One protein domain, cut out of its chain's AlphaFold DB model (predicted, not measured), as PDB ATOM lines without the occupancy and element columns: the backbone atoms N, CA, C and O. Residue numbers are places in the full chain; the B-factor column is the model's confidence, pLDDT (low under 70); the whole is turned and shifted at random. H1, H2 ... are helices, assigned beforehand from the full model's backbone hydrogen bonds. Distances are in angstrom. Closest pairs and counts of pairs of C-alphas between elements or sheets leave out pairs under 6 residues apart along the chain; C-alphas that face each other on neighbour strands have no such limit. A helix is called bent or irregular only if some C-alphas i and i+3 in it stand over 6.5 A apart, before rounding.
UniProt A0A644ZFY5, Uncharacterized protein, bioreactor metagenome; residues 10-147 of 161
ATOM      1  N   GLY A  10      -8.439  26.811 -43.328       87.50
ATOM      2  CA  GLY A  10      -7.190  26.152 -42.938       87.50
ATOM      3  C   GLY A  10      -6.620  26.735 -41.646       87.50
ATOM      4  O   GLY A  10      -6.335  26.006 -40.694       87.50
ATOM      5  N   MET A  11      -6.545  28.060 -41.576       87.25
ATOM      6  CA  MET A  11      -6.112  28.811 -40.404       87.25
ATOM      7  C   MET A  11      -7.058  28.595 -39.220       87.25
ATOM      8  O   MET A  11      -6.593  28.379 -38.101       87.25
ATOM      9  N   LYS A  12      -8.378  28.562 -39.455       88.12
ATOM     10  CA  LYS A  12      -9.366  28.231 -38.417       88.12
ATOM     11  C   LYS A  12      -9.087  26.861 -37.790       88.12
ATOM     12  O   LYS A  12      -8.996  26.766 -36.565       88.12
ATOM     13  N   LYS A  13      -8.889  25.817 -38.604       89.56
ATOM     14  CA  LYS A  13      -8.572  24.459 -38.117       89.56
ATOM     15  C   LYS A  13      -7.252  24.415 -37.343       89.56
ATOM     16  O   LYS A  13      -7.191  23.796 -36.281       89.56
ATOM     17  N   ALA A  14      -6.218  25.105 -37.825       90.31
ATOM     18  CA  ALA A  14      -4.925  25.174 -37.143       90.31
ATOM     19  C   ALA A  14      -5.033  25.827 -35.753       90.31
ATOM     20  O   ALA A  14      -4.521  25.282 -34.772       90.31
ATOM     21  N   LEU A  15      -5.759  26.944 -35.642       90.31
ATOM     22  CA  LEU A  15      -5.985  27.636 -34.370       90.31
ATOM     23  C   LEU A  15      -6.808  26.797 -33.384       90.31
ATOM     24  O   LEU A  15      -6.531  26.814 -32.181       90.31
ATOM     25  N   ILE A  16      -7.796  26.041 -33.871       92.50
ATOM     26  CA  ILE A  16      -8.573  25.101 -33.051       92.50
ATOM     27  C   ILE A  16      -7.662  24.000 -32.499       92.50
ATOM     28  O   ILE A  16      -7.632  23.785 -31.287       92.50
ATOM     29  N   ALA A  17      -6.868  23.355 -33.356       93.00
ATOM     30  CA  ALA A  17      -5.938  22.306 -32.941       93.00
ATOM     31  C   ALA A  17      -4.899  22.821 -31.929       93.00
ATOM     32  O   ALA A  17      -4.631  22.166 -30.918       93.00
ATOM     33  N   GLN A  18      -4.352  24.020 -32.156       94.00
ATOM     34  CA  GLN A  18      -3.433  24.673 -31.223       94.00
ATOM     35  C   GLN A  18      -4.104  24.960 -29.874       94.00
ATOM     36  O   GLN A  18      -3.513  24.686 -28.830       94.00
ATOM     37  N   SER A  19      -5.344  25.457 -29.887       93.62
ATOM     38  CA  SER A  19      -6.113  25.733 -28.668       93.62
ATOM     39  C   SER A  19      -6.378  24.454 -27.873       93.62
ATOM     40  O   SER A  19      -6.153  24.426 -26.666       93.62
ATOM     41  N   LEU A  20      -6.795  23.374 -28.540       95.06
ATOM     42  CA  LEU A  20      -7.034  22.079 -27.898       95.06
ATOM     43  C   LEU A  20      -5.766  21.527 -27.242       95.06
ATOM     44  O   LEU A  20      -5.819  21.076 -26.097       95.06
ATOM     45  N   ARG A  21      -4.622  21.614 -27.933       95.88
ATOM     46  CA  ARG A  21      -3.325  21.198 -27.387       95.88
ATOM     47  C   ARG A  21      -2.931  22.034 -26.171       95.88
ATOM     48  O   ARG A  21      -2.578  21.462 -25.145       95.88
ATOM     49  N   ALA A  22      -3.029  23.360 -26.262       95.38
ATOM     50  CA  ALA A  22      -2.682  24.259 -25.164       95.38
ATOM     51  C   ALA A  22      -3.557  24.017 -23.923       95.38
ATOM     52  O   ALA A  22      -3.042  23.944 -22.809       95.38
ATOM     53  N   LEU A  23      -4.867  23.826 -24.110       95.81
ATOM     54  CA  LEU A  23      -5.793  23.513 -23.019       95.81
ATOM     55  C   LEU A  23      -5.494  22.152 -22.383       95.81
ATOM     56  O   LEU A  23      -5.582  22.018 -21.163       95.81
ATOM     57  N   SER A  24      -5.142  21.149 -23.192       95.38
ATOM     58  CA  SER A  24      -4.768  19.823 -22.698       95.38
ATOM     59  C   SER A  24      -3.494  19.876 -21.854       95.38
ATOM     60  O   SER A  24      -3.478  19.337 -20.750       95.38
ATOM     61  N   GLU A  25      -2.458  20.563 -22.336       96.19
ATOM     62  CA  GLU A  25      -1.187  20.707 -21.618       96.19
ATOM     63  C   GLU A  25      -1.366  21.488 -20.312       96.19
ATOM     64  O   GLU A  25      -0.945  21.034 -19.251       96.19
ATOM     65  N   ALA A  26      -2.071  22.622 -20.358       95.12
ATOM     66  CA  ALA A  26      -2.351  23.414 -19.164       95.12
ATOM     67  C   ALA A  26      -3.122  22.601 -18.111       95.12
ATOM     68  O   ALA A  26      -2.789  22.642 -16.930       95.12
ATOM     69  N   THR A  27      -4.118  21.817 -18.539       95.94
ATOM     70  CA  THR A  27      -4.883  20.934 -17.646       95.94
ATOM     71  C   THR A  27      -3.987  19.882 -16.992       95.94
ATOM     72  O   THR A  27      -4.127  19.619 -15.799       95.94
ATOM     73  N   PHE A  28      -3.058  19.297 -17.751       96.12
ATOM     74  CA  PHE A  28      -2.116  18.309 -17.234       96.12
ATOM     75  C   PHE A  28      -1.173  18.915 -16.187       96.12
ATOM     76  O   PHE A  28      -1.093  18.396 -15.072       96.12
ATOM     77  N   GLN A  29      -0.536  20.048 -16.499       97.25
ATOM     78  CA  GLN A  29       0.379  20.728 -15.576       97.25
ATOM     79  C   GLN A  29      -0.326  21.171 -14.290       97.25
ATOM     80  O   GLN A  29       0.148  20.880 -13.195       97.25
ATOM     81  N   LEU A  30      -1.510  21.784 -14.400       97.69
ATOM     82  CA  LEU A  30      -2.314  22.164 -13.233       97.69
ATOM     83  C   LEU A  30      -2.771  20.946 -12.422       97.69
ATOM     84  O   LEU A  30      -2.867  21.018 -11.198       97.69
ATOM     85  N   GLY A  31      -3.028  19.814 -13.084       97.44
ATOM     86  CA  GLY A  31      -3.324  18.549 -12.420       97.44
ATOM     87  C   GLY A  31      -2.163  18.079 -11.542       97.44
ATOM     88  O   GLY A  31      -2.387  17.702 -10.391       97.44
ATOM     89  N   LEU A  32      -0.931  18.157 -12.052       97.56
ATOM     90  CA  LEU A  32       0.283  17.833 -11.296       97.56
ATOM     91  C   LEU A  32       0.517  18.814 -10.141       97.56
ATOM     92  O   LEU A  32       0.786  18.377  -9.022       97.56
ATOM     93  N   THR A  33       0.362  20.120 -10.381       97.94
ATOM     94  CA  THR A  33       0.465  21.152  -9.336       97.94
ATOM     95  C   THR A  33      -0.525  20.886  -8.207       97.94
ATOM     96  O   THR A  33      -0.126  20.784  -7.050       97.94
ATOM     97  N   MET A  34      -1.800  20.664  -8.540       98.12
ATOM     98  CA  MET A  34      -2.837  20.378  -7.551       98.12
ATOM     99  C   MET A  34      -2.536  19.104  -6.752       98.12
ATOM    100  O   MET A  34      -2.725  19.085  -5.539       98.12
ATOM    101  N   GLN A  35      -2.049  18.039  -7.398       97.94
ATOM    102  CA  GLN A  35      -1.652  16.811  -6.702       97.94
ATOM    103  C   GLN A  35      -0.462  17.032  -5.761       97.94
ATOM    104  O   GLN A  35      -0.458  16.497  -4.651       97.94
ATOM    105  N   SER A  36       0.524  17.826  -6.180       98.12
ATOM    106  CA  SER A  36       1.676  18.182  -5.353       98.12
ATOM    107  C   SER A  36       1.261  18.995  -4.125       98.12
ATOM    108  O   SER A  36       1.665  18.660  -3.013       98.12
ATOM    109  N   ASP A  37       0.392  19.994  -4.295       98.19
ATOM    110  CA  ASP A  37      -0.116  20.805  -3.188       98.19
ATOM    111  C   ASP A  37      -0.969  19.977  -2.214       98.19
ATOM    112  O   ASP A  37      -0.833  20.110  -0.998       98.19
ATOM    113  N   ILE A  38      -1.806  19.066  -2.723       98.06
ATOM    114  CA  ILE A  38      -2.569  18.128  -1.883       98.06
ATOM    115  C   ILE A  38      -1.626  17.239  -1.072       98.06
ATOM    116  O   ILE A  38      -1.848  17.044   0.123       98.06
ATOM    117  N   LYS A  39      -0.571  16.709  -1.702       97.88
ATOM    118  CA  LYS A  39       0.425  15.878  -1.021       97.88
ATOM    119  C   LYS A  39       1.132  16.657   0.086       97.88
ATOM    120  O   LYS A  39       1.226  16.151   1.196       97.88
ATOM    121  N   TYR A  40       1.536  17.896  -0.183       97.44
ATOM    122  CA  TYR A  40       2.136  18.786   0.812       97.44
ATOM    123  C   TYR A  40       1.236  18.966   2.051       97.44
ATOM    124  O   TYR A  40       1.708  18.908   3.190       97.44
ATOM    125  N   LEU A  41      -0.074  19.160   1.839       96.69
ATOM    126  CA  LEU A  41      -1.052  19.267   2.926       96.69
ATOM    127  C   LEU A  41      -1.226  17.940   3.678       96.69
ATOM    128  O   LEU A  41      -1.258  17.937   4.908       96.69
ATOM    129  N   ALA A  42      -1.309  16.822   2.954       96.56
ATOM    130  CA  ALA A  42      -1.475  15.487   3.527       96.56
ATOM    131  C   ALA A  42      -0.267  15.063   4.379       96.56
ATOM    132  O   ALA A  42      -0.441  14.530   5.474       96.56
ATOM    133  N   ASP A  43       0.945  15.358   3.907       96.25
ATOM    134  CA  ASP A  43       2.200  15.023   4.582       96.25
ATOM    135  C   ASP A  43       2.501  15.982   5.755       96.25
ATOM    136  O   ASP A  43       3.384  15.731   6.577       96.25
ATOM    137  N   GLY A  44       1.734  17.071   5.893       92.75
ATOM    138  CA  GLY A  44       1.860  18.008   7.005       92.75
ATOM    139  C   GLY A  44       3.114  18.880   6.944       92.75
ATOM    140  O   GLY A  44       3.560  19.383   7.978       92.75
ATOM    141  N   GLU A  45       3.686  19.080   5.755       91.69
ATOM    142  CA  GLU A  45       4.948  19.806   5.552       91.69
ATOM    143  C   GLU A  45       4.901  21.266   6.046       91.69
ATOM    144  O   GLU A  45       5.920  21.845   6.430       91.69
ATOM    145  N   TYR A  46       3.706  21.856   6.148       89.94
ATOM    146  CA  TYR A  46       3.481  23.185   6.729       89.94
ATOM    147  C   TYR A  46       3.894  23.303   8.207       89.94
ATOM    148  O   TYR A  46       4.049  24.416   8.719       89.94
ATOM    149  N   LYS A  47       4.083  22.182   8.915       87.81
ATOM    150  CA  LYS A  47       4.515  22.155  10.324       87.81
ATOM    151  C   LYS A  47       5.992  22.512  10.501       87.81
ATOM    152  O   LYS A  47       6.401  22.869  11.602       87.81
ATOM    153  N   VAL A  48       6.792  22.444   9.433       80.50
ATOM    154  CA  VAL A  48       8.224  22.796   9.465       80.50
ATOM    155  C   VAL A  48       8.419  24.310   9.641       80.50
ATOM    156  O   VAL A  48       9.395  24.755  10.248       80.50
ATOM    157  N   GLY A  49       7.465  25.125   9.180       73.56
ATOM    158  CA  GLY A  49       7.482  26.576   9.357       73.56
ATOM    159  C   GLY A  49       6.974  26.998  10.737       73.56
ATOM    160  O   GLY A  49       5.770  27.174  10.916       73.56
ATOM    161  N   LYS A  50       7.875  27.215  11.707       77.00
ATOM    162  CA  LYS A  50       7.525  27.721  13.051       77.00
ATOM    163  C   LYS A  50       6.654  28.987  12.963       77.00
ATOM    164  O   LYS A  50       7.149  30.052  12.607       77.00
ATOM    165  N   GLY A  51       5.368  28.863  13.298       79.31
ATOM    166  CA  GLY A  51       4.412  29.976  13.381       79.31
ATOM    167  C   GLY A  51       3.799  30.455  12.057       79.31
ATOM    168  O   GLY A  51       3.006  31.385  12.094       79.31
ATOM    169  N   LYS A  52       4.121  29.835  10.909       89.19
ATOM    170  CA  LYS A  52       3.591  30.223   9.578       89.19
ATOM    171  C   LYS A  52       2.698  29.161   8.932       89.19
ATOM    172  O   LYS A  52       2.423  29.211   7.739       89.19
ATOM    173  N   SER A  53       2.280  28.160   9.703       88.12
ATOM    174  CA  SER A  53       1.540  27.015   9.174       88.12
ATOM    175  C   SER A  53       0.220  27.406   8.511       88.12
ATOM    176  O   SER A  53      -0.106  26.833   7.480       88.12
ATOM    177  N   VAL A  54      -0.501  28.390   9.060       90.44
ATOM    178  CA  VAL A  54      -1.769  28.873   8.485       90.44
ATOM    179  C   VAL A  54      -1.528  29.502   7.111       90.44
ATOM    180  O   VAL A  54      -2.093  29.026   6.135       90.44
ATOM    181  N   ASP A  55      -0.592  30.449   7.003       92.62
ATOM    182  CA  ASP A  55      -0.251  31.095   5.725       92.62
ATOM    183  C   ASP A  55       0.198  30.085   4.652       92.62
ATOM    184  O   ASP A  55      -0.113  30.224   3.468       92.62
ATOM    185  N   LEU A  56       0.943  29.050   5.059       94.38
ATOM    186  CA  LEU A  56       1.389  27.981   4.163       94.38
ATOM    187  C   LEU A  56       0.219  27.112   3.687       94.38
ATOM    188  O   LEU A  56       0.187  26.747   2.511       94.38
ATOM    189  N   ILE A  57      -0.736  26.797   4.566       95.44
ATOM    190  CA  ILE A  57      -1.959  26.072   4.198       95.44
ATOM    191  C   ILE A  57      -2.794  26.920   3.236       95.44
ATOM    192  O   ILE A  57      -3.150  26.432   2.165       95.44
ATOM    193  N   ASP A  58      -3.035  28.191   3.561       95.50
ATOM    194  CA  ASP A  58      -3.852  29.097   2.748       95.50
ATOM    195  C   ASP A  58      -3.256  29.302   1.351       95.50
ATOM    196  O   ASP A  58      -3.968  29.262   0.347       95.50
ATOM    197  N   SER A  59      -1.933  29.452   1.254       96.00
ATOM    198  CA  SER A  59      -1.230  29.555  -0.031       96.00
ATOM    199  C   SER A  59      -1.450  28.315  -0.908       96.00
ATOM    200  O   SER A  59      -1.801  28.428  -2.087       96.00
ATOM    201  N   ARG A  60      -1.325  27.116  -0.325       97.31
ATOM    202  CA  ARG A  60      -1.551  25.848  -1.035       97.31
ATOM    203  C   ARG A  60      -3.012  25.665  -1.410       97.31
ATOM    204  O   ARG A  60      -3.306  25.271  -2.535       97.31
ATOM    205  N   MET A  61      -3.935  26.016  -0.520       97.75
ATOM    206  CA  MET A  61      -5.366  25.962  -0.805       97.75
ATOM    207  C   MET A  61      -5.785  26.939  -1.902       97.75
ATOM    208  O   MET A  61      -6.610  26.582  -2.743       97.75
ATOM    209  N   ASN A  62      -5.187  28.128  -1.965       97.69
ATOM    210  CA  ASN A  62      -5.402  29.068  -3.063       97.69
ATOM    211  C   ASN A  62      -4.921  28.491  -4.400       97.69
ATOM    212  O   ASN A  62      -5.669  28.518  -5.378       97.69
ATOM    213  N   SER A  63      -3.719  27.907  -4.433       98.00
ATOM    214  CA  SER A  63      -3.185  27.222  -5.620       98.00
ATOM    215  C   SER A  63      -4.088  26.067  -6.077       98.00
ATOM    216  O   SER A  63      -4.439  25.961  -7.255       98.00
ATOM    217  N   ILE A  64      -4.562  25.248  -5.135       98.44
ATOM    218  CA  ILE A  64      -5.499  24.147  -5.384       98.44
ATOM    219  C   ILE A  64      -6.836  24.660  -5.944       98.44
ATOM    220  O   ILE A  64      -7.350  24.115  -6.924       98.44
ATOM    221  N   ASN A  65      -7.401  25.717  -5.354       97.75
ATOM    222  CA  ASN A  65      -8.655  26.322  -5.799       97.75
ATOM    223  C   ASN A  65      -8.543  26.885  -7.223       97.75
ATOM    224  O   ASN A  65      -9.418  26.632  -8.056       97.75
ATOM    225  N   GLN A  66      -7.451  27.594  -7.522       97.50
ATOM    226  CA  GLN A  66      -7.174  28.108  -8.863       97.50
ATOM    227  C   GLN A  66      -6.995  26.970  -9.870       97.50
ATOM    228  O   GLN A  66      -7.649  26.969 -10.913       97.50
ATOM    229  N   SER A  67      -6.179  25.968  -9.533       98.06
ATOM    230  CA  SER A  67      -5.938  24.805 -10.390       98.06
ATOM    231  C   SER A  67      -7.242  24.090 -10.732       98.06
ATOM    232  O   SER A  67      -7.521  23.844 -11.904       98.06
ATOM    233  N   PHE A  68      -8.097  23.831  -9.736       98.00
ATOM    234  CA  PHE A  68      -9.406  23.227  -9.967       98.00
ATOM    235  C   PHE A  68     -10.274  24.067 -10.917       98.00
ATOM    236  O   PHE A  68     -10.853  23.522 -11.860       98.00
ATOM    237  N   ALA A  69     -10.370  25.380 -10.682       96.81
ATOM    238  CA  ALA A  69     -11.192  26.274 -11.494       96.81
ATOM    239  C   ALA A  69     -10.745  26.277 -12.964       96.81
ATOM    240  O   ALA A  69     -11.575  26.104 -13.860       96.81
ATOM    241  N   PHE A  70      -9.438  26.390 -13.213       97.00
ATOM    242  CA  PHE A  70      -8.881  26.366 -14.563       97.00
ATOM    243  C   PHE A  70      -9.041  25.002 -15.241       97.00
ATOM    244  O   PHE A  70      -9.452  24.957 -16.398       97.00
ATOM    245  N   ILE A  71      -8.798  23.891 -14.536       97.62
ATOM    246  CA  ILE A  71      -9.013  22.534 -15.072       97.62
ATOM    247  C   ILE A  71     -10.476  22.339 -15.479       97.62
ATOM    248  O   ILE A  71     -10.760  21.816 -16.558       97.62
ATOM    249  N   HIS A  72     -11.418  22.772 -14.639       96.50
ATOM    250  CA  HIS A  72     -12.842  22.678 -14.944       96.50
ATOM    251  C   HIS A  72     -13.194  23.488 -16.202       96.50
ATOM    252  O   HIS A  72     -13.765  22.943 -17.147       96.50
ATOM    253  N   GLN A  73     -12.795  24.759 -16.257       95.88
ATOM    254  CA  GLN A  73     -13.058  25.633 -17.404       95.88
ATOM    255  C   GLN A  73     -12.410  25.120 -18.696       95.88
ATOM    256  O   GLN A  73     -13.066  25.076 -19.736       95.88
ATOM    257  N   ALA A  74     -11.148  24.689 -18.636       96.50
ATOM    258  CA  ALA A  74     -10.427  24.147 -19.782       96.50
ATOM    259  C   ALA A  74     -11.093  22.874 -20.313       96.50
ATOM    260  O   ALA A  74     -11.231  22.709 -21.525       96.50
ATOM    261  N   THR A  75     -11.567  22.007 -19.415       95.38
ATOM    262  CA  THR A  75     -12.326  20.806 -19.777       95.38
ATOM    263  C   THR A  75     -13.617  21.170 -20.505       95.38
ATOM    264  O   THR A  75     -13.866  20.653 -21.595       95.38
ATOM    265  N   MET A  76     -14.425  22.078 -19.943       95.31
ATOM    266  CA  MET A  76     -15.683  22.507 -20.566       95.31
ATOM    267  C   MET A  76     -15.440  23.152 -21.934       95.31
ATOM    268  O   MET A  76     -16.182  22.897 -22.879       95.31
ATOM    269  N   LEU A  77     -14.362  23.929 -22.075       95.31
ATOM    270  CA  LEU A  77     -13.986  24.536 -23.347       95.31
ATOM    271  C   LEU A  77     -13.531  23.495 -24.379       95.31
ATOM    272  O   LEU A  77     -13.984  23.554 -25.519       95.31
ATOM    273  N   ARG A  78     -12.684  22.525 -24.002       96.19
ATOM    274  CA  ARG A  78     -12.273  21.416 -24.887       96.19
ATOM    275  C   ARG A  78     -13.489  20.629 -25.370       96.19
ATOM    276  O   ARG A  78     -13.632  20.410 -26.569       96.19
ATOM    277  N   ALA A  79     -14.379  20.255 -24.452       93.94
ATOM    278  CA  ALA A  79     -15.607  19.543 -24.783       93.94
ATOM    279  C   ALA A  79     -16.506  20.366 -25.720       93.94
ATOM    280  O   ALA A  79     -16.968  19.850 -26.734       93.94
ATOM    281  N   GLY A  80     -16.684  21.660 -25.441       93.38
ATOM    282  CA  GLY A  80     -17.456  22.562 -26.292       93.38
ATOM    283  C   GLY A  80     -16.853  22.750 -27.687       93.38
ATOM    284  O   GLY A  80     -17.593  22.854 -28.659       93.38
ATOM    285  N   ILE A  81     -15.523  22.769 -27.819       93.06
ATOM    286  CA  ILE A  81     -14.854  22.802 -29.128       93.06
ATOM    287  C   ILE A  81     -15.153  21.517 -29.904       93.06
ATOM    288  O   ILE A  81     -15.614  21.616 -31.033       93.06
ATOM    289  N   TYR A  82     -14.958  20.339 -29.305       94.12
ATOM    290  CA  TYR A  82     -15.257  19.071 -29.979       94.12
ATOM    291  C   TYR A  82     -16.734  18.943 -30.361       94.12
ATOM    292  O   TYR A  82     -17.036  18.488 -31.456       94.12
ATOM    293  N   CYS A  83     -17.647  19.417 -29.512       91.50
ATOM    294  CA  CYS A  83     -19.070  19.474 -29.837       91.50
ATOM    295  C   CYS A  83     -19.360  20.347 -31.070       91.50
ATOM    296  O   CYS A  83     -20.199  19.979 -31.881       91.50
ATOM    297  N   ASN A  84     -18.687  21.496 -31.212       90.50
ATOM    298  CA  ASN A  84     -18.893  22.407 -32.348       90.50
ATOM    299  C   ASN A  84     -18.303  21.883 -33.665       90.50
ATOM    300  O   ASN A  84     -18.699  22.351 -34.725       90.50
ATOM    301  N   GLU A  85     -17.337  20.966 -33.591       90.19
ATOM    302  CA  GLU A  85     -16.716  20.327 -34.756       90.19
ATOM    303  C   GLU A  85     -17.339  18.946 -35.053       90.19
ATOM    304  O   GLU A  85     -16.773  18.178 -35.822       90.19
ATOM    305  N   ASP A  86     -18.483  18.618 -34.433       90.00
ATOM    306  CA  ASP A  86     -19.191  17.329 -34.549       90.00
ATOM    307  C   ASP A  86     -18.366  16.093 -34.115       90.00
ATOM    308  O   ASP A  86     -18.701  14.942 -34.403       90.00
ATOM    309  N   GLU A  87     -17.313  16.306 -33.323       90.94
ATOM    310  CA  GLU A  87     -16.376  15.288 -32.832       90.94
ATOM    311  C   GLU A  87     -16.843  14.689 -31.489       90.94
ATOM    312  O   GLU A  87     -16.185  14.789 -30.446       90.94
ATOM    313  N   MET A  88     -18.016  14.049 -31.491       87.81
ATOM    314  CA  MET A  88     -18.678  13.558 -30.268       87.81
ATOM    315  C   MET A  88     -17.852  12.518 -29.490       87.81
ATOM    316  O   MET A  88     -17.866  12.504 -28.255       87.81
ATOM    317  N   ALA A  89     -17.083  11.673 -30.186       88.31
ATOM    318  CA  ALA A  89     -16.197  10.689 -29.558       88.31
ATOM    319  C   ALA A  89     -15.035  11.356 -28.797       88.31
ATOM    320  O   ALA A  89     -14.703  10.970 -27.668       88.31
ATOM    321  N   ALA A  90     -14.450  12.410 -29.374       90.25
ATOM    322  CA  ALA A  90     -13.405  13.186 -28.718       90.25
ATOM    323  C   ALA A  90     -13.965  13.965 -27.516       90.25
ATOM    324  O   ALA A  90     -13.367  13.947 -26.439       90.25
ATOM    325  N   MET A  91     -15.157  14.559 -27.650       93.25
ATOM    326  CA  MET A  91     -15.863  15.206 -26.538       93.25
ATOM    327  C   MET A  91     -16.104  14.236 -25.368       93.25
ATOM    328  O   MET A  91     -15.796  14.554 -24.219       93.25
ATOM    329  N   SER A  92     -16.613  13.036 -25.659       89.44
ATOM    330  CA  SER A  92     -16.840  11.981 -24.662       89.44
ATOM    331  C   SER A  92     -15.554  11.612 -23.913       89.44
ATOM    332  O   SER A  92     -15.540  11.486 -22.685       89.44
ATOM    333  N   THR A  93     -14.436  11.524 -24.640       91.25
ATOM    334  CA  THR A  93     -13.115  11.250 -24.058       91.25
ATOM    335  C   THR A  93     -12.697  12.335 -23.062       91.25
ATOM    336  O   THR A  93     -12.280  12.003 -21.952       91.25
ATOM    337  N   VAL A  94     -12.898  13.615 -23.395       93.88
ATOM    338  CA  VAL A  94     -12.623  14.741 -22.483       93.88
ATOM    339  C   VAL A  94     -13.429  14.631 -21.186       93.88
ATOM    340  O   VAL A  94     -12.885  14.814 -20.096       93.88
ATOM    341  N   PHE A  95     -14.717  14.293 -21.263       93.75
ATOM    342  CA  PHE A  95     -15.536  14.124 -20.058       93.75
ATOM    343  C   PHE A  95     -15.116  12.919 -19.216       93.75
ATOM    344  O   PHE A  95     -15.144  12.989 -17.986       93.75
ATOM    345  N   ASN A  96     -14.681  11.833 -19.851       91.69
ATOM    346  CA  ASN A  96     -14.156  10.670 -19.144       91.69
ATOM    347  C   ASN A  96     -12.845  10.999 -18.408       91.69
ATOM    348  O   ASN A  96     -12.678  10.625 -17.247       91.69
ATOM    349  N   GLU A  97     -11.929  11.733 -19.048       93.06
ATOM    350  CA  GLU A  97     -10.709  12.256 -18.411       93.06
ATOM    351  C   GLU A  97     -11.048  13.108 -17.182       93.06
ATOM    352  O   GLU A  97     -10.503  12.892 -16.097       93.06
ATOM    353  N   TYR A  98     -12.005  14.025 -17.323       95.31
ATOM    354  CA  TYR A  98     -12.445  14.880 -16.225       95.31
ATOM    355  C   TYR A  98     -13.075  14.087 -15.078       95.31
ATOM    356  O   TYR A  98     -12.758  14.314 -13.912       95.31
ATOM    357  N   SER A  99     -13.908  13.095 -15.389       93.69
ATOM    358  CA  SER A  99     -14.503  12.201 -14.392       93.69
ATOM    359  C   SER A  99     -13.441  11.427 -13.600       93.69
ATOM    360  O   SER A  99     -13.527  11.315 -12.368       93.69
ATOM    361  N   LYS A 100     -12.385  10.956 -14.279       93.94
ATOM    362  CA  LYS A 100     -11.219  10.329 -13.639       93.94
ATOM    363  C   LYS A 100     -10.457  11.313 -12.757       93.94
ATOM    364  O   LYS A 100     -10.089  10.940 -11.648       93.94
ATOM    365  N   PHE A 101     -10.266  12.558 -13.193       95.50
ATOM    366  CA  PHE A 101      -9.665  13.613 -12.373       95.50
ATOM    367  C   PHE A 101     -10.490  13.897 -11.106       95.50
ATOM    368  O   PHE A 101      -9.946  13.887  -9.999       95.50
ATOM    369  N   ILE A 102     -11.810  14.066 -11.232       96.31
ATOM    370  CA  ILE A 102     -12.695  14.289 -10.082       96.31
ATOM    371  C   ILE A 102     -12.645  13.107  -9.117       96.31
ATOM    372  O   ILE A 102     -12.537  13.299  -7.907       96.31
ATOM    373  N   SER A 103     -12.692  11.879  -9.624       94.81
ATOM    374  CA  SER A 103     -12.673  10.683  -8.778       94.81
ATOM    375  C   SER A 103     -11.303  10.451  -8.139       94.81
ATOM    376  O   SER A 103     -11.220  10.083  -6.973       94.81
ATOM    377  N   GLY A 104     -10.226  10.651  -8.898       94.75
ATOM    378  CA  GLY A 104      -8.854  10.337  -8.508       94.75
ATOM    379  C   GLY A 104      -8.192  11.392  -7.628       94.75
ATOM    380  O   GLY A 104      -7.390  11.025  -6.776       94.75
ATOM    381  N   THR A 105      -8.550  12.665  -7.800       95.38
ATOM    382  CA  THR A 105      -7.912  13.788  -7.103       95.38
ATOM    383  C   THR A 105      -8.886  14.488  -6.161       95.38
ATOM    384  O   THR A 105      -8.594  14.630  -4.980       95.38
ATOM    385  N   VAL A 106     -10.062  14.906  -6.633       96.44
ATOM    386  CA  VAL A 106     -10.966  15.743  -5.821       96.44
ATOM    387  C   VAL A 106     -11.697  14.917  -4.765       96.44
ATOM    388  O   VAL A 106     -11.611  15.202  -3.577       96.44
ATOM    389  N   SER A 107     -12.374  13.850  -5.184       95.25
ATOM    390  CA  SER A 107     -13.240  13.042  -4.318       95.25
ATOM    391  C   SER A 107     -12.448  12.325  -3.226       95.25
ATOM    392  O   SER A 107     -12.862  12.330  -2.072       95.25
ATOM    393  N   LYS A 108     -11.281  11.760  -3.571       95.75
ATOM    394  CA  LYS A 108     -10.400  11.082  -2.603       95.75
ATOM    395  C   LYS A 108      -9.885  12.011  -1.506       95.75
ATOM    396  O   LYS A 108      -9.661  11.549  -0.395       95.75
ATOM    397  N   ASN A 109      -9.714  13.297  -1.811       96.62
ATOM    398  CA  ASN A 109      -9.116  14.269  -0.899       96.62
ATOM    399  C   ASN A 109     -10.135  15.267  -0.330       96.62
ATOM    400  O   ASN A 109      -9.752  16.155   0.423       96.62
ATOM    401  N   ALA A 110     -11.428  15.128  -0.646       95.38
ATOM    402  CA  ALA A 110     -12.449  16.126  -0.323       95.38
ATOM    403  C   ALA A 110     -12.532  16.448   1.177       95.38
ATOM    404  O   ALA A 110     -12.705  17.607   1.541       95.38
ATOM    405  N   THR A 111     -12.374  15.446   2.046       94.75
ATOM    406  CA  THR A 111     -12.381  15.648   3.502       94.75
ATOM    407  C   THR A 111     -11.173  16.453   3.975       94.75
ATOM    408  O   THR A 111     -11.349  17.392   4.742       94.75
ATOM    409  N   LEU A 112      -9.965  16.111   3.511       96.44
ATOM    410  CA  LEU A 112      -8.740  16.851   3.837       96.44
ATOM    411  C   LEU A 112      -8.849  18.299   3.353       96.44
ATOM    412  O   LEU A 112      -8.615  19.233   4.110       96.44
ATOM    413  N   LEU A 113      -9.256  18.474   2.097       97.06
ATOM    414  CA  LEU A 113      -9.397  19.786   1.480       97.06
ATOM    415  C   LEU A 113     -10.413  20.655   2.224       97.06
ATOM    416  O   LEU A 113     -10.123  21.812   2.492       97.06
ATOM    417  N   ALA A 114     -11.550  20.097   2.644       96.06
ATOM    418  CA  ALA A 114     -12.540  20.829   3.431       96.06
ATOM    419  C   ALA A 114     -12.047  21.229   4.835       96.06
ATOM    420  O   ALA A 114     -12.562  22.184   5.399       96.06
ATOM    421  N   GLN A 115     -11.071  20.519   5.409       94.38
ATOM    422  CA  GLN A 115     -10.459  20.901   6.689       94.38
ATOM    423  C   GLN A 115      -9.418  22.013   6.533       94.38
ATOM    424  O   GLN A 115      -9.190  22.774   7.471       94.38
ATOM    425  N   CYS A 116      -8.761  22.082   5.374       94.19
ATOM    426  CA  CYS A 116      -7.737  23.081   5.078       94.19
ATOM    427  C   CYS A 116      -8.308  24.359   4.448       94.19
ATOM    428  O   CYS A 116      -7.670  25.403   4.523       94.19
ATOM    429  N   ASP A 117      -9.474  24.286   3.806       94.88
ATOM    430  CA  ASP A 117     -10.095  25.408   3.110       94.88
ATOM    431  C   ASP A 117     -10.978  26.233   4.049       94.88
ATOM    432  O   ASP A 117     -12.059  25.804   4.450       94.88
ATOM    433  N   THR A 118     -10.551  27.457   4.354       92.56
ATOM    434  CA  THR A 118     -11.298  28.387   5.215       92.56
ATOM    435  C   THR A 118     -12.634  28.833   4.619       92.56
ATOM    436  O   THR A 118     -13.509  29.295   5.352       92.56
ATOM    437  N   SER A 119     -12.818  28.685   3.304       92.62
ATOM    438  CA  SER A 119     -14.072  29.000   2.617       92.62
ATOM    439  C   SER A 119     -15.051  27.821   2.567       92.62
ATOM    440  O   SER A 119     -16.213  28.003   2.191       92.62
ATOM    441  N   ASP A 120     -14.619  26.615   2.952       94.38
ATOM    442  CA  ASP A 120     -15.478  25.435   2.970       94.38
ATOM    443  C   ASP A 120     -16.190  25.279   4.322       94.38
ATOM    444  O   ASP A 120     -15.607  25.337   5.397       94.38
ATOM    445  N   SER A 121     -17.496  25.026   4.262       90.31
ATOM    446  CA  SER A 121     -18.325  24.737   5.439       90.31
ATOM    447  C   SER A 121     -18.075  23.363   6.086       90.31
ATOM    448  O   SER A 121     -18.632  23.085   7.145       90.31
ATOM    449  N   GLY A 122     -17.376  22.442   5.412       88.44
ATOM    450  CA  GLY A 122     -17.201  21.047   5.842       88.44
ATOM    451  C   GLY A 122     -18.455  20.166   5.724       88.44
ATOM    452  O   GLY A 122     -18.415  18.962   5.998       88.44
ATOM    453  N   THR A 123     -19.588  20.731   5.302       89.81
ATOM    454  CA  THR A 123     -20.876  20.026   5.211       89.81
ATOM    455  C   THR A 123     -21.043  19.269   3.892       89.81
ATOM    456  O   THR A 123     -20.271  19.431   2.951       89.81
ATOM    457  N   GLU A 124     -22.118  18.484   3.762       86.94
ATOM    458  CA  GLU A 124     -22.531  17.865   2.489       86.94
ATOM    459  C   GLU A 124     -22.801  18.861   1.350       86.94
ATOM    460  O   GLU A 124     -22.893  18.456   0.190       86.94
ATOM    461  N   LYS A 125     -22.956  20.150   1.664       87.50
ATOM    462  CA  LYS A 125     -23.087  21.240   0.688       87.50
ATOM    463  C   LYS A 125     -21.810  22.082   0.584       87.50
ATOM    464  O   LYS A 125     -21.805  23.088  -0.115       87.50
ATOM    465  N   GLY A 126     -20.740  21.664   1.259       90.31
ATOM    466  CA  GLY A 126     -19.419  22.270   1.181       90.31
ATOM    467  C   GLY A 126     -18.851  22.245  -0.233       90.31
ATOM    468  O   GLY A 126     -19.304  21.487  -1.100       90.31
ATOM    469  N   ILE A 127     -17.856  23.090  -0.468       95.06
ATOM    470  CA  ILE A 127     -17.256  23.326  -1.781       95.06
ATOM    471  C   ILE A 127     -16.677  22.019  -2.326       95.06
ATOM    472  O   ILE A 127     -17.018  21.603  -3.435       95.06
ATOM    473  N   TRP A 128     -15.858  21.323  -1.541       95.94
ATOM    474  CA  TRP A 128     -15.135  20.135  -1.993       95.94
ATOM    475  C   TRP A 128     -16.041  18.923  -2.201       95.94
ATOM    476  O   TRP A 128     -15.876  18.197  -3.185       95.94
ATOM    477  N   LYS A 129     -17.071  18.750  -1.364       93.62
ATOM    478  CA  LYS A 129     -18.104  17.724  -1.587       93.62
ATOM    479  C   LYS A 129     -18.974  18.039  -2.803       93.62
ATOM    480  O   LYS A 129     -19.299  17.134  -3.567       93.62
ATOM    481  N   SER A 130     -19.297  19.309  -3.038       94.31
ATOM    482  CA  SER A 130     -20.030  19.725  -4.240       94.31
ATOM    483  C   SER A 130     -19.200  19.508  -5.508       94.31
ATOM    484  O   SER A 130     -19.703  18.967  -6.487       94.31
ATOM    485  N   ARG A 131     -17.900  19.826  -5.476       95.25
ATOM    486  CA  ARG A 131     -16.973  19.570  -6.590       95.25
ATOM    487  C   ARG A 131     -16.779  18.078  -6.863       95.25
ATOM    488  O   ARG A 131     -16.729  17.684  -8.022       95.25
ATOM    489  N   ALA A 132     -16.737  17.236  -5.830       94.00
ATOM    490  CA  ALA A 132     -16.678  15.781  -5.989       94.00
ATOM    491  C   ALA A 132     -17.903  15.209  -6.735       94.00
ATOM    492  O   ALA A 132     -17.794  14.209  -7.445       94.00
ATOM    493  N   ARG A 133     -19.064  15.871  -6.634       92.44
ATOM    494  CA  ARG A 133     -20.295  15.490  -7.346       92.44
ATOM    495  C   ARG A 133     -20.314  15.898  -8.820       92.44
ATOM    496  O   ARG A 133     -21.171  15.414  -9.546       92.44
ATOM    497  N   LEU A 134     -19.356  16.704  -9.291       91.38
ATOM    498  CA  LEU A 134     -19.202  17.024 -10.721       91.38
ATOM    499  C   LEU A 134     -18.672  15.844 -11.548       91.38
ATOM    500  O   LEU A 134     -18.431  15.983 -12.745       91.38
ATOM    501  N   ARG A 135     -18.466  14.681 -10.923       88.12
ATOM    502  CA  ARG A 135     -18.127  13.443 -11.616       88.12
ATOM    503  C   ARG A 135     -19.215  13.116 -12.640       88.12
ATOM    504  O   ARG A 135     -20.353  12.841 -12.274       88.12
ATOM    505  N   LEU A 136     -18.831  13.091 -13.911       83.00
ATOM    506  CA  LEU A 136     -19.716  12.725 -15.011       83.00
ATOM    507  C   LEU A 136     -19.636  11.217 -15.260       83.00
ATOM    508  O   LEU A 136     -18.540  10.671 -15.401       83.00
ATOM    509  N   ASP A 137     -20.780  10.544 -15.333       77.69
ATOM    510  CA  ASP A 137     -20.839   9.188 -15.877       77.69
ATOM    511  C   ASP A 137     -21.124   9.268 -17.376       77.69
ATOM    512  O   ASP A 137     -22.253   9.492 -17.805       77.69
ATOM    513  N   VAL A 138     -20.066   9.131 -18.174       75.81
ATOM    514  CA  VAL A 138     -20.144   9.094 -19.643       75.81
ATOM    515  C   VAL A 138     -19.884   7.695 -20.192       75.81
ATOM    516  O   VAL A 138     -19.686   7.530 -21.391       75.81
ATOM    517  N   SER A 139     -19.854   6.676 -19.329       74.19
ATOM    518  CA  SER A 139     -19.473   5.318 -19.721       74.19
ATOM    519  C   SER A 139     -20.433   4.731 -20.757       74.19
ATOM    520  O   SER A 139     -19.987   4.178 -21.760       74.19
ATOM    521  N   GLU A 140     -21.735   4.919 -20.558       73.81
ATOM    522  CA  GLU A 140     -22.775   4.437 -21.465       73.81
ATOM    523  C   GLU A 140     -22.809   5.228 -22.779       73.81
ATOM    524  O   GLU A 140     -22.795   4.644 -23.860       73.81
ATOM    525  N   PHE A 141     -22.721   6.558 -22.699       74.56
ATOM    526  CA  PHE A 141     -22.613   7.428 -23.873       74.56
ATOM    527  C   PHE A 141     -21.404   7.064 -24.748       74.56
ATOM    528  O   PHE A 141     -21.504   6.976 -25.971       74.56
ATOM    529  N   ASN A 142     -20.260   6.775 -24.123       71.69
ATOM    530  CA  ASN A 142     -19.051   6.384 -24.835       71.69
ATOM    531  C   ASN A 142     -19.163   4.988 -25.470       71.69
ATOM    532  O   ASN A 142     -18.642   4.770 -26.560       71.69
ATOM    533  N   LYS A 143     -19.849   4.036 -24.822       75.62
ATOM    534  CA  LYS A 143     -20.121   2.718 -25.422       75.62
ATOM    535  C   LYS A 143     -20.988   2.844 -26.670       75.62
ATOM    536  O   LYS A 143     -20.667   2.231 -27.680       75.62
ATOM    537  N   GLN A 144     -22.041   3.657 -26.609       77.00
ATOM    538  CA  GLN A 144     -22.963   3.861 -27.727       77.00
ATOM    539  C   GLN A 144     -22.292   4.564 -28.913       77.00
ATOM    540  O   GLN A 144     -22.498   4.165 -30.053       77.00
ATOM    541  N   LEU A 145     -21.433   5.558 -28.658       70.75
ATOM    542  CA  LEU A 145     -20.681   6.248 -29.714       70.75
ATOM    543  C   LEU A 145     -19.670   5.353 -30.438       70.75
ATOM    544  O   LEU A 145     -19.427   5.549 -31.625       70.75
ATOM    545  N   ASN A 146     -19.077   4.394 -29.726       68.00
ATOM    546  CA  ASN A 146     -18.072   3.484 -30.274       68.00
ATOM    547  C   ASN A 146     -18.662   2.136 -30.717       68.00
ATOM    548  O   ASN A 146     -17.908   1.232 -31.079       68.00
ATOM    549  N   ALA A 147     -19.988   1.974 -30.672       71.94
ATOM    550  CA  ALA A 147     -20.643   0.767 -31.148       71.94
ATOM    551  C   ALA A 147     -20.490   0.670 -32.681       71.94
ATOM    552  O   ALA A 147     -20.839   1.616 -33.391       71.94
TER     553      ALA A 147
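What this domain is: This is residues 10 to 147 of the 161 residues of an uncharacterized protein of bioreactor metagenome (UniProt A0A644ZFY5). Three long helices, H1, H3 and H4, make an elongated up-and-down bundle, each running against the one before; short H5 and H6 pack on H4, and tiny H2 sits in the H1-to-H3 turn. The printed part has 138 residues, six named helices, H1 to H6, and no named strand: all helix. It is only just loose, close to compact, with radius of gyration of the C-alphas 17.4 A and spans 57 by 33 by 21 A.

How they stand to each other: H1, residues 10 to 43, touches H3, residues 53 to 84, at a shallow tilt of 28 degrees, opposite ways; the closest C-alphas, Met 34 and Ile 64, are 5.1 A apart. H4, residues 88 to 116, forms a hairpin with H3 (closest C-alphas Ala 79 and Met 91, 4.7 A). H4 is irregular, with a kink of 57 degrees near residue 109. H5, residues 127 to 132, forms a hairpin with H4 and touches residues 102 to 114 of H4 alone; the closest C-alphas, Ser 107 and Ala 132, are 4.7 A apart. H6, residues 139 to 145, touches residues 88 to 96 of H4 alone. H2, residues 45 to 48, touches residues 53 to 57 of H3 alone. Of the O i to N i+4 pairs in H4, 20 of 25 are within hydrogen-bond range.

Where its parts are: H1 runs 49.7 A from C-alpha 10 at (-7.190, 26.152, -42.938); H6 ends at C-alpha 145, (-20.681, 6.248, -29.714).

The domain as a whole: The printed part has no cut and no long link; residue 146 alone has pLDDT under 70.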